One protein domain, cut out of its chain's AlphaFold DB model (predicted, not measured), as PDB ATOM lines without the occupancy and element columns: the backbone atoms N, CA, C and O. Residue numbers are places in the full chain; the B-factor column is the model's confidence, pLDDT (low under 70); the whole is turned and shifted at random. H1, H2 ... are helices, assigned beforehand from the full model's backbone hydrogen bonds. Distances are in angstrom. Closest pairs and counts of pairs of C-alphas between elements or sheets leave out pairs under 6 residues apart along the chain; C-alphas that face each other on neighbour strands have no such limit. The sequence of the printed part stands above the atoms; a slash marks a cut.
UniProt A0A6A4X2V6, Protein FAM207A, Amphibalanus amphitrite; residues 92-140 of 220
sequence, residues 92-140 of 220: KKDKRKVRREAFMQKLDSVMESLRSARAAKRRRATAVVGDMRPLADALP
ATOM      1  N   LYS A  92     -51.589  18.224  23.487       92.19
ATOM      2  CA  LYS A  92     -51.239  19.225  22.454       92.19
ATOM      3  C   LYS A  92     -50.232  20.271  22.962       92.19
ATOM      4  O   LYS A  92     -49.405  20.743  22.180       92.19
ATOM      5  N   LYS A  93     -50.297  20.610  24.257       94.56
ATOM      6  CA  LYS A  93     -49.371  21.525  24.942       94.56
ATOM      7  C   LYS A  93     -47.944  20.967  24.957       94.56
ATOM      8  O   LYS A  93     -47.032  21.648  24.496       94.56
ATOM      9  N   ASP A  94     -47.781  19.711  25.352       91.31
ATOM     10  CA  ASP A  94     -46.471  19.058  25.463       91.31
ATOM     11  C   ASP A  94     -45.835  18.877  24.082       91.31
ATOM     12  O   ASP A  94     -44.686  19.252  23.864       91.31
ATOM     13  N   LYS A  95     -46.629  18.484  23.075       90.56
ATOM     14  CA  LYS A  95     -46.174  18.432  21.672       90.56
ATOM     15  C   LYS A  95     -45.734  19.794  21.129       90.56
ATOM     16  O   LYS A  95     -44.885  19.867  20.241       90.56
ATOM     17  N   ARG A  96     -46.341  20.897  21.580       93.62
ATOM     18  CA  ARG A  96     -45.896  22.250  21.200       93.62
ATOM     19  C   ARG A  96     -44.580  22.601  21.898       93.62
ATOM     20  O   ARG A  96     -43.718  23.174  21.238       93.62
ATOM     21  N   LYS A  97     -44.422  22.231  23.171       96.00
ATOM     22  CA  LYS A  97     -43.196  22.453  23.950       96.00
ATOM     23  C   LYS A  97     -42.008  21.706  23.339       96.00
ATOM     24  O   LYS A  97     -41.050  22.361  22.948       96.00
ATOM     25  N   VAL A  98     -42.150  20.402  23.093       94.31
ATOM     26  CA  VAL A  98     -41.110  19.566  22.463       94.31
ATOM     27  C   VAL A  98     -40.698  20.119  21.100       94.31
ATOM     28  O   VAL A  98     -39.515  20.221  20.799       94.31
ATOM     29  N   ARG A  99     -41.660  20.541  20.267       94.25
ATOM     30  CA  ARG A  99     -41.337  21.150  18.965       94.25
ATOM     31  C   ARG A  99     -40.561  22.455  19.101       94.25
ATOM     32  O   ARG A  99     -39.652  22.689  18.313       94.25
ATOM     33  N   ARG A 100     -40.926  23.307  20.064       96.88
ATOM     34  CA  ARG A 100     -40.208  24.558  20.328       96.88
ATOM     35  C   ARG A 100     -38.797  24.267  20.821       96.88
ATOM     36  O   ARG A 100     -37.867  24.851  20.291       96.88
ATOM     37  N   GLU A 101     -38.636  23.362  21.776       96.50
ATOM     38  CA  GLU A 101     -37.327  22.982  22.320       96.50
ATOM     39  C   GLU A 101     -36.422  22.390  21.243       96.50
ATOM     40  O   GLU A 101     -35.312  22.876  21.063       96.50
ATOM     41  N   ALA A 102     -36.921  21.443  20.447       96.00
ATOM     42  CA  ALA A 102     -36.171  20.881  19.326       96.00
ATOM     43  C   ALA A 102     -35.775  21.950  18.290       96.00
ATOM     44  O   ALA A 102     -34.701  21.882  17.695       96.00
ATOM     45  N   PHE A 103     -36.630  22.953  18.067       96.62
ATOM     46  CA  PHE A 103     -36.305  24.072  17.184       96.62
ATOM     47  C   PHE A 103     -35.238  24.999  17.780       96.62
ATOM     48  O   PHE A 103     -34.316  25.372  17.061       96.62
ATOM     49  N   MET A 104     -35.324  25.330  19.072       98.06
ATOM     50  CA  MET A 104     -34.310  26.149  19.750       98.06
ATOM     51  C   MET A 104     -32.962  25.426  19.782       98.06
ATOM     52  O   MET A 104     -31.983  25.995  19.327       98.06
ATOM     53  N   GLN A 105     -32.930  24.138  20.141       96.69
ATOM     54  CA  GLN A 105     -31.716  23.310  20.084       96.69
ATOM     55  C   GLN A 105     -31.075  23.321  18.690       96.69
ATOM     56  O   GLN A 105     -29.857  23.421  18.550       96.69
ATOM     57  N   LYS A 106     -31.897  23.261  17.632       96.94
ATOM     58  CA  LYS A 106     -31.399  23.371  16.260       96.94
ATOM     59  C   LYS A 106     -30.776  24.742  15.996       96.94
ATOM     60  O   LYS A 106     -29.708  24.800  15.395       96.94
ATOM     61  N   LEU A 107     -31.416  25.829  16.421       97.31
ATOM     62  CA  LEU A 107     -30.855  27.173  16.268       97.31
ATOM     63  C   LEU A 107     -29.551  27.332  17.051       97.31
ATOM     64  O   LEU A 107     -28.575  27.815  16.481       97.31
ATOM     65  N   ASP A 108     -29.520  26.877  18.299       97.12
ATOM     66  CA  ASP A 108     -28.354  26.971  19.176       97.12
ATOM     67  C   ASP A 108     -27.163  26.224  18.563       97.12
ATOM     68  O   ASP A 108     -26.109  26.825  18.374       97.12
ATOM     69  N   SER A 109     -27.360  24.989  18.083       95.50
ATOM     70  CA  SER A 109     -26.304  24.220  17.400       95.50
ATOM     71  C   SER A 109     -25.751  24.923  16.146       95.50
ATOM     72  O   SER A 109     -24.549  24.897  15.863       95.50
ATOM     73  N   VAL A 110     -26.611  25.621  15.396       96.75
ATOM     74  CA  VAL A 110     -26.185  26.406  14.228       96.75
ATOM     75  C   VAL A 110     -25.415  27.650  14.674       96.75
ATOM     76  O   VAL A 110     -24.370  27.961  14.107       96.75
ATOM     77  N   MET A 111     -25.876  28.351  15.708       97.62
ATOM     78  CA  MET A 111     -25.189  29.539  16.220       97.62
ATOM     79  C   MET A 111     -23.833  29.190  16.843       97.62
ATOM     80  O   MET A 111     -22.859  29.914  16.630       97.62
ATOM     81  N   GLU A 112     -23.737  28.067  17.548       96.25
ATOM     82  CA  GLU A 112     -22.495  27.534  18.110       96.25
ATOM     83  C   GLU A 112     -21.484  27.166  17.020       96.25
ATOM     84  O   GLU A 112     -20.313  27.554  17.108       96.25
ATOM     85  N   SER A 113     -21.925  26.505  15.944       93.19
ATOM     86  CA  SER A 113     -21.043  26.189  14.810       93.19
ATOM     87  C   SER A 113     -20.552  27.455  14.088       93.19
ATOM     88  O   SER A 113     -19.371  27.581  13.765       93.19
ATOM     89  N   LEU A 114     -21.408  28.466  13.920       96.06
ATOM     90  CA  LEU A 114     -20.997  29.754  13.357       96.06
ATOM     91  C   LEU A 114     -20.028  30.511  14.279       96.06
ATOM     92  O   LEU A 114     -19.064  31.121  13.804       96.06
ATOM     93  N   ARG A 115     -20.258  30.488  15.597       95.50
ATOM     94  CA  ARG A 115     -19.401  31.156  16.588       95.50
ATOM     95  C   ARG A 115     -18.023  30.506  16.663       95.50
ATOM     96  O   ARG A 115     -17.023  31.226  16.661       95.50
ATOM     97  N   SER A 116     -17.967  29.177  16.682       90.25
ATOM     98  CA  SER A 116     -16.714  28.415  16.654       90.25
ATOM     99  C   SER A 116     -15.949  28.639  15.349       90.25
ATOM    100  O   SER A 116     -14.761  28.952  15.406       90.25
ATOM    101  N   ALA A 117     -16.617  28.640  14.190       91.81
ATOM    102  CA  ALA A 117     -15.984  28.946  12.904       91.81
ATOM    103  C   ALA A 117     -15.392  30.368  12.854       91.81
ATOM    104  O   ALA A 117     -14.260  30.567  12.403       91.81
ATOM    105  N   ARG A 118     -16.119  31.373  13.364       93.94
ATOM    106  CA  ARG A 118     -15.609  32.753  13.479       93.94
ATOM    107  C   ARG A 118     -14.408  32.833  14.420       93.94
ATOM    108  O   ARG A 118     -13.426  33.493  14.087       93.94
ATOM    109  N   ALA A 119     -14.469  32.167  15.573       89.75
ATOM    110  CA  ALA A 119     -13.359  32.114  16.521       89.75
ATOM    111  C   ALA A 119     -12.125  31.434  15.905       89.75
ATOM    112  O   ALA A 119     -11.028  31.974  16.011       89.75
ATOM    113  N   ALA A 120     -12.306  30.321  15.192       88.25
ATOM    114  CA  ALA A 120     -11.239  29.635  14.471       88.25
ATOM    115  C   ALA A 120     -10.612  30.529  13.390       88.25
ATOM    116  O   ALA A 120      -9.390  30.603  13.297       88.25
ATOM    117  N   LYS A 121     -11.415  31.280  12.621       89.50
ATOM    118  CA  LYS A 121     -10.900  32.246  11.633       89.50
ATOM    119  C   LYS A 121     -10.075  33.357  12.289       89.50
ATOM    120  O   LYS A 121      -9.018  33.698  11.770       89.50
ATOM    121  N   ARG A 122     -10.529  33.896  13.428       88.81
ATOM    122  CA  ARG A 122      -9.774  34.908  14.191       88.81
ATOM    123  C   ARG A 122      -8.436  34.351  14.675       88.81
ATOM    124  O   ARG A 122      -7.426  34.990  14.428       88.81
ATOM    125  N   ARG A 123      -8.433  33.146  15.260       86.12
ATOM    126  CA  ARG A 123      -7.207  32.460  15.706       86.12
ATOM    127  C   ARG A 123      -6.248  32.176  14.556       86.12
ATOM    128  O   ARG A 123      -5.058  32.340  14.722       86.12
ATOM    129  N   ARG A 124      -6.748  31.787  13.378       82.81
ATOM    130  CA  ARG A 124      -5.902  31.577  12.188       82.81
ATOM    131  C   ARG A 124      -5.275  32.875  11.673       82.81
ATOM    132  O   ARG A 124      -4.186  32.831  11.120       82.81
ATOM    133  N   ALA A 125      -5.970  34.004  11.813       83.94
ATOM    134  CA  ALA A 125      -5.474  35.309  11.377       83.94
ATOM    135  C   ALA A 125      -4.462  35.922  12.359       83.94
ATOM    136  O   ALA A 125      -3.610  36.705  11.953       83.94
ATOM    137  N   THR A 126      -4.546  35.579  13.643       80.62
ATOM    138  CA  THR A 126      -3.581  35.994  14.663       80.62
ATOM    139  C   THR A 126      -2.537  34.899  14.846       80.62
ATOM    140  O   THR A 126      -2.870  33.836  15.355       80.62
ATOM    141  N   ALA A 127      -1.276  35.134  14.481       69.19
ATOM    142  CA  ALA A 127      -0.185  34.203  14.779       69.19
ATOM    143  C   ALA A 127       0.114  34.198  16.291       69.19
ATOM    144  O   ALA A 127       1.057  34.828  16.761       69.19
ATOM    145  N   VAL A 128      -0.744  33.538  17.072       70.56
ATOM    146  CA  VAL A 128      -0.571  33.381  18.517       70.56
ATOM    147  C   VAL A 128       0.320  32.168  18.739       70.56
ATOM    148  O   VAL A 128      -0.113  31.023  18.604       70.56
ATOM    149  N   VAL A 129       1.588  32.422  19.053       77.69
ATOM    150  CA  VAL A 129       2.523  31.381  19.485       77.69
ATOM    151  C   VAL A 129       1.979  30.772  20.785       77.69
ATOM    152  O   VAL A 129       1.843  31.478  21.778       77.69
ATOM    153  N   GLY A 130       1.639  29.478  20.771       79.81
ATOM    154  CA  GLY A 130       1.206  28.731  21.964       79.81
ATOM    155  C   GLY A 130      -0.294  28.422  22.088       79.81
ATOM    156  O   GLY A 130      -0.706  27.821  23.080       79.81
ATOM    157  N   ASP A 131      -1.129  28.765  21.101       82.50
ATOM    158  CA  ASP A 131      -2.533  28.330  21.093       82.50
ATOM    159  C   ASP A 131      -2.622  26.800  20.891       82.50
ATOM    160  O   ASP A 131      -2.355  26.291  19.807       82.50
ATOM    161  N   MET A 132      -3.046  26.054  21.919       85.50
ATOM    162  CA  MET A 132      -3.194  24.580  21.861       85.50
ATOM    163  C   MET A 132      -4.523  24.115  21.243       85.50
ATOM    164  O   MET A 132      -4.689  22.950  20.884       85.50
ATOM    165  N   ARG A 133      -5.492  25.026  21.102       84.19
ATOM    166  CA  ARG A 133      -6.831  24.718  20.569       84.19
ATOM    167  C   ARG A 133      -6.828  24.189  19.127       84.19
ATOM    168  O   ARG A 133      -7.554  23.236  18.885       84.19
ATOM    169  N   PRO A 134      -6.023  24.720  18.185       85.75
ATOM    170  CA  PRO A 134      -5.912  24.156  16.841       85.75
ATOM    171  C   PRO A 134      -5.494  22.681  16.822       85.75
ATOM    172  O   PRO A 134      -5.942  21.951  15.947       85.75
ATOM    173  N   LEU A 135      -4.669  22.235  17.781       83.88
ATOM    174  CA  LEU A 135      -4.266  20.829  17.895       83.88
ATOM    175  C   LEU A 135      -5.433  19.955  18.366       83.88
ATOM    176  O   LEU A 135      -5.655  18.887  17.806       83.88
ATOM    177  N   ALA A 136      -6.202  20.431  19.350       84.19
ATOM    178  CA  ALA A 136      -7.403  19.749  19.827       84.19
ATOM    179  C   ALA A 136      -8.495  19.674  18.744       84.19
ATOM    180  O   ALA A 136      -9.072  18.614  18.540       84.19
ATOM    181  N   ASP A 137      -8.726  20.767  18.009       82.69
ATOM    182  CA  ASP A 137      -9.726  20.839  16.933       82.69
ATOM    183  C   ASP A 137      -9.334  19.986  15.701       82.69
ATOM    184  O   ASP A 137     -10.194  19.621  14.901       82.69
ATOM    185  N   ALA A 138      -8.040  19.692  15.513       83.06
ATOM    186  CA  ALA A 138      -7.536  18.846  14.424       83.06
ATOM    187  C   ALA A 138      -7.621  17.341  14.730       83.06
ATOM    188  O   ALA A 138      -7.460  16.520  13.822       83.06
ATOM    189  N   LEU A 139      -7.858  16.970  15.990       86.56
ATOM    190  CA  LEU A 139      -8.035  15.582  16.394       86.56
ATOM    191  C   LEU A 139      -9.495  15.155  16.169       86.56
ATOM    192  O   LEU A 139     -10.415  15.891  16.520       86.56
ATOM    193  N   PRO A 140      -9.741  13.961  15.606       81.69
ATOM    194  CA  PRO A 140     -11.083  13.392  15.588       81.69
ATOM    195  C   PRO A 140     -11.568  13.123  17.018       81.69
ATOM    196  O   PRO A 140     -10.792  12.666  17.860       81.69
TER     197      PRO A 140
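What this domain is: This is residues 92 to 140 of the 220 residues of the protein "Protein FAM207A" of Amphibalanus amphitrite (UniProt A0A6A4X2V6). One long, nearly straight helix, H1, makes the length, and after its last residue, Ala 125, the backbone folds back like a hook, bringing a very short helix, H2, near H1. Residues 92 to 119 of H1 stick out free of other parts. The printed part has 49 residues, with two named helices in the order H1, H2 and no named strand: all helix. It is extended, with a radius of gyration of the C-alphas of 17.0 A, and spans 55 by 21 by 12 A.

Where its parts are: H1, residues 92 to 125, runs 49.8 A from C-alpha 92 at (-51.239, 19.225, 22.454) to C-alpha 125 at (-5.474, 35.309, 11.377). H2, residues 133 to 138, ends at C-alpha 138 at (-7.536, 18.846, 14.424).

How they stand to each other: H1 and H2 are near each other, their closest C-alphas 8.0 A apart. A short link of 7 residues joins them, and residues 125 to 130 stand free. In both helices every O i to N i+4 pair is within hydrogen-bond range.

The domain as a whole: The C-alphas of Lys 92 and Val 129, the two farthest apart, are 55.2 A apart. The printed part has no cut. The mean pLDDT of the printed part is 89.6, and residue 127 is under 70.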